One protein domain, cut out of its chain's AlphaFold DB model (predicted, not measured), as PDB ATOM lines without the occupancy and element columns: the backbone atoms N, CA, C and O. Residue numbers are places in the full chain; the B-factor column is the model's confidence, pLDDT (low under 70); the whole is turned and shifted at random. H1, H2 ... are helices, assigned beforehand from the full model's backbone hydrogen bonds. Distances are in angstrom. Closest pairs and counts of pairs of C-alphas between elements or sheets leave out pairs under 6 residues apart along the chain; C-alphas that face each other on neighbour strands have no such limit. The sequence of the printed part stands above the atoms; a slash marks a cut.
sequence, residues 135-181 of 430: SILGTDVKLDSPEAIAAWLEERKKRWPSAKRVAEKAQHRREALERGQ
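AT A GLANCE: This is residues 135 to 181 of the 430 residues of the protein "NUFIP1 domain-containing protein" of Rhizoctonia solani (UniProt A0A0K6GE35). Two helices stand end to end in a long, thin rod with a wide corner between them, and the unnamed residues 135 to 145 hang to one side of the start of H1, folding back part of the way along it. The printed part has 47 residues with two named helices, H1 then H2, and no named strand; its class is all helix. It is extended, with a radius of gyration of the C-alphas of 16.5 A and spans of 48 by 20 by 10 A.

IN THESE COORDINATES: H2, the longest helix, is residues 163 to 178, 22.2 A from C-alpha 163 at (14.781, -3.761, -4.071) to C-alpha 178 at (35.401, 4.468, -5.331). H1 is residues 146 to 159, 19.7 A long, beginning at C-alpha 146 (2.302, -26.776, -13.048).

HOW THE PARTS SIT: H2 and H1 are apart, with no C-alpha of the one within 8 A of the other. A tight link of 3 residues joins them. In H1 and H2 every O i to N i+4 pair is within hydrogen-bond range. Residues 153 to 160, 162 to 168 and 174 to 180 stand free.

THE WHOLE: The two C-alphas farthest apart, those of Asp 144 and Gly 180, are 48.9 A apart. The printed part has no cut. Mean pLDDT of the printed part is 84.1, and residues 135 to 140 are under 70.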
ATOM      1  N   SER A 135       3.464 -21.848 -25.485       62.62
ATOM      2  CA  SER A 135       4.917 -21.692 -25.455       62.62
ATOM      3  C   SER A 135       5.258 -20.204 -25.536       62.62
ATOM      4  O   SER A 135       4.773 -19.466 -26.395       62.62
ATOM      5  N   ILE A 136       6.085 -19.729 -24.608       65.81
ATOM      6  CA  ILE A 136       6.573 -18.351 -24.641       65.81
ATOM      7  C   ILE A 136       7.587 -18.259 -25.785       65.81
ATOM      8  O   ILE A 136       8.649 -18.884 -25.735       65.81
ATOM      9  N   LEU A 137       7.257 -17.484 -26.824       55.72
ATOM     10  CA  LEU A 137       8.130 -17.257 -27.978       55.72
ATOM     11  C   LEU A 137       9.521 -16.796 -27.508       55.72
ATOM     12  O   LEU A 137       9.655 -15.776 -26.830       55.72
ATOM     13  N   GLY A 138      10.555 -17.561 -27.865       67.69
ATOM     14  CA  GLY A 138      11.950 -17.283 -27.502       67.69
ATOM     15  C   GLY A 138      12.478 -18.020 -26.264       67.69
ATOM     16  O   GLY A 138      13.657 -17.874 -25.947       67.69
ATOM     17  N   THR A 139      11.663 -18.832 -25.587       68.06
ATOM     18  CA  THR A 139      12.134 -19.777 -24.563       68.06
ATOM     19  C   THR A 139      11.631 -21.178 -24.886       68.06
ATOM     20  O   THR A 139      10.428 -21.371 -25.018       68.06
ATOM     21  N   ASP A 140      12.520 -22.172 -24.941       64.31
ATOM     22  CA  ASP A 140      12.160 -23.582 -25.191       64.31
ATOM     23  C   ASP A 140      11.392 -24.249 -24.020       64.31
ATOM     24  O   ASP A 140      11.224 -25.467 -23.980       64.31
ATOM     25  N   VAL A 141      10.916 -23.468 -23.043       73.25
ATOM     26  CA  VAL A 141      10.206 -23.968 -21.861       73.25
ATOM     27  C   VAL A 141       8.730 -24.157 -22.205       73.25
ATOM     28  O   VAL A 141       7.980 -23.192 -22.355       73.25
ATOM     29  N   LYS A 142       8.311 -25.418 -22.329       71.69
ATOM     30  CA  LYS A 142       6.900 -25.792 -22.463       71.69
ATOM     31  C   LYS A 142       6.231 -25.713 -21.090       71.69
ATOM     32  O   LYS A 142       6.637 -26.420 -20.169       71.69
ATOM     33  N   LEU A 143       5.225 -24.853 -20.943       70.06
ATOM     34  CA  LEU A 143       4.461 -24.661 -19.701       70.06
ATOM     35  C   LEU A 143       3.405 -25.768 -19.501       70.06
ATOM     36  O   LEU A 143       2.275 -25.489 -19.118       70.06
ATOM     37  N   ASP A 144       3.764 -27.023 -19.779       81.12
ATOM     38  CA  ASP A 144       2.819 -28.150 -19.785       81.12
ATOM     39  C   ASP A 144       2.639 -28.777 -18.388       81.12
ATOM     40  O   ASP A 144       1.694 -29.530 -18.162       81.12
ATOM     41  N   SER A 145       3.525 -28.463 -17.432       87.81
ATOM     42  CA  SER A 145       3.449 -28.929 -16.041       87.81
ATOM     43  C   SER A 145       3.315 -27.747 -15.074       87.81
ATOM     44  O   SER A 145       4.097 -26.795 -15.180       87.81
ATOM     45  N   PRO A 146       2.397 -27.800 -14.088       86.69
ATOM     46  CA  PRO A 146       2.302 -26.776 -13.048       86.69
ATOM     47  C   PRO A 146       3.611 -26.618 -12.252       86.69
ATOM     48  O   PRO A 146       3.920 -25.523 -11.787       86.69
ATOM     49  N   GLU A 147       4.430 -27.668 -12.169       88.56
ATOM     50  CA  GLU A 147       5.756 -27.626 -11.540       88.56
ATOM     51  C   GLU A 147       6.757 -26.790 -12.356       88.56
ATOM     52  O   GLU A 147       7.517 -25.997 -11.801       88.56
ATOM     53  N   ALA A 148       6.705 -26.886 -13.689       83.94
ATOM     54  CA  ALA A 148       7.543 -26.077 -14.574       83.94
ATOM     55  C   ALA A 148       7.164 -24.589 -14.505       83.94
ATOM     56  O   ALA A 148       8.038 -23.721 -14.552       83.94
ATOM     57  N   ILE A 149       5.870 -24.289 -14.330       84.25
ATOM     58  CA  ILE A 149       5.379 -22.923 -14.110       84.25
ATOM     59  C   ILE A 149       5.909 -22.379 -12.775       84.25
ATOM     60  O   ILE A 149       6.404 -21.252 -12.736       84.25
ATOM     61  N   ALA A 150       5.868 -23.172 -11.700       89.38
ATOM     62  CA  ALA A 150       6.385 -22.774 -10.390       89.38
ATOM     63  C   ALA A 150       7.901 -22.508 -10.423       89.38
ATOM     64  O   ALA A 150       8.345 -21.436 -10.007       89.38
ATOM     65  N   ALA A 151       8.687 -23.417 -11.007       88.31
ATOM     66  CA  ALA A 151      10.132 -23.246 -11.156       88.31
ATOM     67  C   ALA A 151      10.487 -22.003 -11.995       88.31
ATOM     68  O   ALA A 151      11.389 -21.237 -11.640       88.31
ATOM     69  N   TRP A 152       9.741 -21.750 -13.074       87.88
ATOM     70  CA  TRP A 152       9.922 -20.564 -13.912       87.88
ATOM     71  C   TRP A 152       9.566 -19.265 -13.180       87.88
ATOM     72  O   TRP A 152      10.297 -18.273 -13.282       87.88
ATOM     73  N   LEU A 153       8.477 -19.263 -12.406       87.44
ATOM     74  CA  LEU A 153       8.091 -18.129 -11.567       87.44
ATOM     75  C   LEU A 153       9.138 -17.849 -10.491       87.44
ATOM     76  O   LEU A 153       9.480 -16.688 -10.286       87.44
ATOM     77  N   GLU A 154       9.703 -18.866  -9.843       90.25
ATOM     78  CA  GLU A 154      10.785 -18.682  -8.875       90.25
ATOM     79  C   GLU A 154      12.064 -18.148  -9.520       90.25
ATOM     80  O   GLU A 154      12.688 -17.227  -8.988       90.25
ATOM     81  N   GLU A 155      12.456 -18.668 -10.685       88.25
ATOM     82  CA  GLU A 155      13.622 -18.180 -11.421       88.25
ATOM     83  C   GLU A 155      13.430 -16.718 -11.850       88.25
ATOM     84  O   GLU A 155      14.336 -15.888 -11.686       88.25
ATOM     85  N   ARG A 156      12.236 -16.358 -12.336       88.06
ATOM     86  CA  ARG A 156      11.911 -14.968 -12.669       88.06
ATOM     87  C   ARG A 156      11.773 -14.080 -11.447       88.06
ATOM     88  O   ARG A 156      12.252 -12.956 -11.514       88.06
ATOM     89  N   LYS A 157      11.207 -14.551 -10.338       87.56
ATOM     90  CA  LYS A 157      11.110 -13.804  -9.073       87.56
ATOM     91  C   LYS A 157      12.494 -13.547  -8.484       87.56
ATOM     92  O   LYS A 157      12.756 -12.446  -8.006       87.56
ATOM     93  N   LYS A 158      13.419 -14.506  -8.614       84.00
ATOM     94  CA  LYS A 158      14.844 -14.311  -8.317       84.00
ATOM     95  C   LYS A 158      15.448 -13.267  -9.249       84.00
ATOM     96  O   LYS A 158      16.175 -12.406  -8.768       84.00
ATOM     97  N   ARG A 159      15.168 -13.329 -10.562       79.56
ATOM     98  CA  ARG A 159      15.720 -12.404 -11.571       79.56
ATOM     99  C   ARG A 159      15.081 -11.022 -11.623       79.56
ATOM    100  O   ARG A 159      15.689 -10.116 -12.197       79.56
ATOM    101  N   TRP A 160      13.902 -10.862 -11.045       80.62
ATOM    102  CA  TRP A 160      13.183  -9.605 -11.034       80.62
ATOM    103  C   TRP A 160      14.010  -8.541 -10.311       80.62
ATOM    104  O   TRP A 160      14.766  -8.874  -9.392       80.62
ATOM    105  N   PRO A 161      13.918  -7.270 -10.736       84.56
ATOM    106  CA  PRO A 161      14.566  -6.157 -10.059       84.56
ATOM    107  C   PRO A 161      13.908  -5.945  -8.691       84.56
ATOM    108  O   PRO A 161      13.107  -5.040  -8.487       84.56
ATOM    109  N   SER A 162      14.227  -6.826  -7.748       83.12
ATOM    110  CA  SER A 162      13.873  -6.681  -6.350       83.12
ATOM    111  C   SER A 162      14.689  -5.542  -5.754       83.12
ATOM    112  O   SER A 162      15.836  -5.307  -6.150       83.12
ATOM    113  N   ALA A 163      14.113  -4.856  -4.769       81.50
ATOM    114  CA  ALA A 163      14.781  -3.761  -4.071       81.50
ATOM    115  C   ALA A 163      16.185  -4.161  -3.578       81.50
ATOM    116  O   ALA A 163      17.128  -3.388  -3.717       81.50
ATOM    117  N   LYS A 164      16.349  -5.416  -3.125       84.69
ATOM    118  CA  LYS A 164      17.639  -5.982  -2.701       84.69
ATOM    119  C   LYS A 164      18.684  -5.995  -3.823       84.69
ATOM    120  O   LYS A 164      19.767  -5.459  -3.634       84.69
ATOM    121  N   ARG A 165      18.363  -6.519  -5.016       83.25
ATOM    122  CA  ARG A 165      19.304  -6.517  -6.155       83.25
ATOM    123  C   ARG A 165      19.601  -5.121  -6.682       83.25
ATOM    124  O   ARG A 165      20.697  -4.879  -7.180       83.25
ATOM    125  N   VAL A 166      18.623  -4.217  -6.635       86.88
ATOM    126  CA  VAL A 166      18.834  -2.819  -7.035       86.88
ATOM    127  C   VAL A 166      19.792  -2.138  -6.058       86.88
ATOM    128  O   VAL A 166      20.726  -1.481  -6.513       86.88
ATOM    129  N   ALA A 167      19.623  -2.353  -4.749       90.62
ATOM    130  CA  ALA A 167      20.523  -1.850  -3.713       90.62
ATOM    131  C   ALA A 167      21.933  -2.451  -3.828       90.62
ATOM    132  O   ALA A 167      22.905  -1.704  -3.843       90.62
ATOM    133  N   GLU A 168      22.052  -3.766  -4.017       89.56
ATOM    134  CA  GLU A 168      23.333  -4.454  -4.225       89.56
ATOM    135  C   GLU A 168      24.038  -3.958  -5.498       89.56
ATOM    136  O   GLU A 168      25.217  -3.616  -5.480       89.56
ATOM    137  N   LYS A 169      23.309  -3.805  -6.612       92.06
ATOM    138  CA  LYS A 169      23.858  -3.254  -7.860       92.06
ATOM    139  C   LYS A 169      24.247  -1.780  -7.722       92.06
ATOM    140  O   LYS A 169      25.198  -1.342  -8.369       92.06
ATOM    141  N   ALA A 170      23.527  -1.010  -6.905       91.75
ATOM    142  CA  ALA A 170      23.876   0.369  -6.580       91.75
ATOM    143  C   ALA A 170      25.127   0.442  -5.689       91.75
ATOM    144  O   ALA A 170      26.008   1.252  -5.973       91.75
ATOM    145  N   GLN A 171      25.253  -0.435  -4.689       95.12
ATOM    146  CA  GLN A 171      26.456  -0.575  -3.863       95.12
ATOM    147  C   GLN A 171      27.660  -0.994  -4.703       95.12
ATOM    148  O   GLN A 171      28.670  -0.303  -4.683       95.12
ATOM    149  N   HIS A 172      27.530  -2.028  -5.536       94.81
ATOM    150  CA  HIS A 172      28.594  -2.456  -6.443       94.81
ATOM    151  C   HIS A 172      28.997  -1.338  -7.417       94.81
ATOM    152  O   HIS A 172      30.173  -1.147  -7.719       94.81
ATOM    153  N   ARG A 173      28.034  -0.547  -7.916       91.06
ATOM    154  CA  ARG A 173      28.338   0.637  -8.736       91.06
ATOM    155  C   ARG A 173      29.088   1.704  -7.931       91.06
ATOM    156  O   ARG A 173      30.003   2.311  -8.473       91.06
ATOM    157  N   ARG A 174      28.724   1.927  -6.666       92.62
ATOM    158  CA  ARG A 174      29.390   2.880  -5.763       92.62
ATOM    159  C   ARG A 174      30.816   2.442  -5.427       92.62
ATOM    160  O   ARG A 174      31.725   3.252  -5.535       92.62
ATOM    161  N   GLU A 175      31.025   1.165  -5.133       95.88
ATOM    162  CA  GLU A 175      32.351   0.597  -4.878       95.88
ATOM    163  C   GLU A 175      33.239   0.650  -6.134       95.88
ATOM    164  O   GLU A 175      34.427   0.948  -6.057       95.88
ATOM    165  N   ALA A 176      32.672   0.431  -7.325       93.06
ATOM    166  CA  ALA A 176      33.402   0.570  -8.587       93.06
ATOM    167  C   ALA A 176      33.777   2.029  -8.923       93.06
ATOM    168  O   ALA A 176      34.808   2.255  -9.564       93.06
ATOM    169  N   LEU A 177      32.964   3.003  -8.489       91.25
ATOM    170  CA  LEU A 177      33.289   4.434  -8.550       91.25
ATOM    171  C   LEU A 177      34.424   4.776  -7.580       91.25
ATOM    172  O   LEU A 177      35.367   5.460  -7.964       91.25
ATOM    173  N   GLU A 178      34.366   4.262  -6.351       93.81
ATOM    174  CA  GLU A 178      35.401   4.468  -5.331       93.81
ATOM    175  C   GLU A 178      36.736   3.823  -5.725       93.81
ATOM    176  O   GLU A 178      37.795   4.427  -5.581       93.81
ATOM    177  N   ARG A 179      36.687   2.637  -6.345       95.75
ATOM    178  CA  ARG A 179      37.850   1.957  -6.936       95.75
ATOM    179  C   ARG A 179      38.364   2.647  -8.212       95.75
ATOM    180  O   ARG A 179      39.421   2.280  -8.716       95.75
ATOM    181  N   GLY A 180      37.625   3.611  -8.767       91.94
ATOM    182  CA  GLY A 180      37.996   4.342  -9.983       91.94
ATOM    183  C   GLY A 180      37.952   3.513 -11.274       91.94
ATOM    184  O   GLY A 180      38.505   3.935 -12.288       91.94
ATOM    185  N   GLN A 181      37.315   2.336 -11.268       85.56
ATOM    186  CA  GLN A 181      37.166   1.488 -12.463       85.56
ATOM    187  C   GLN A 181      36.063   1.984 -13.396       85.56
ATOM    188  O   GLN A 181      36.136   1.799 -14.611       85.56
TER     189      GLN A 181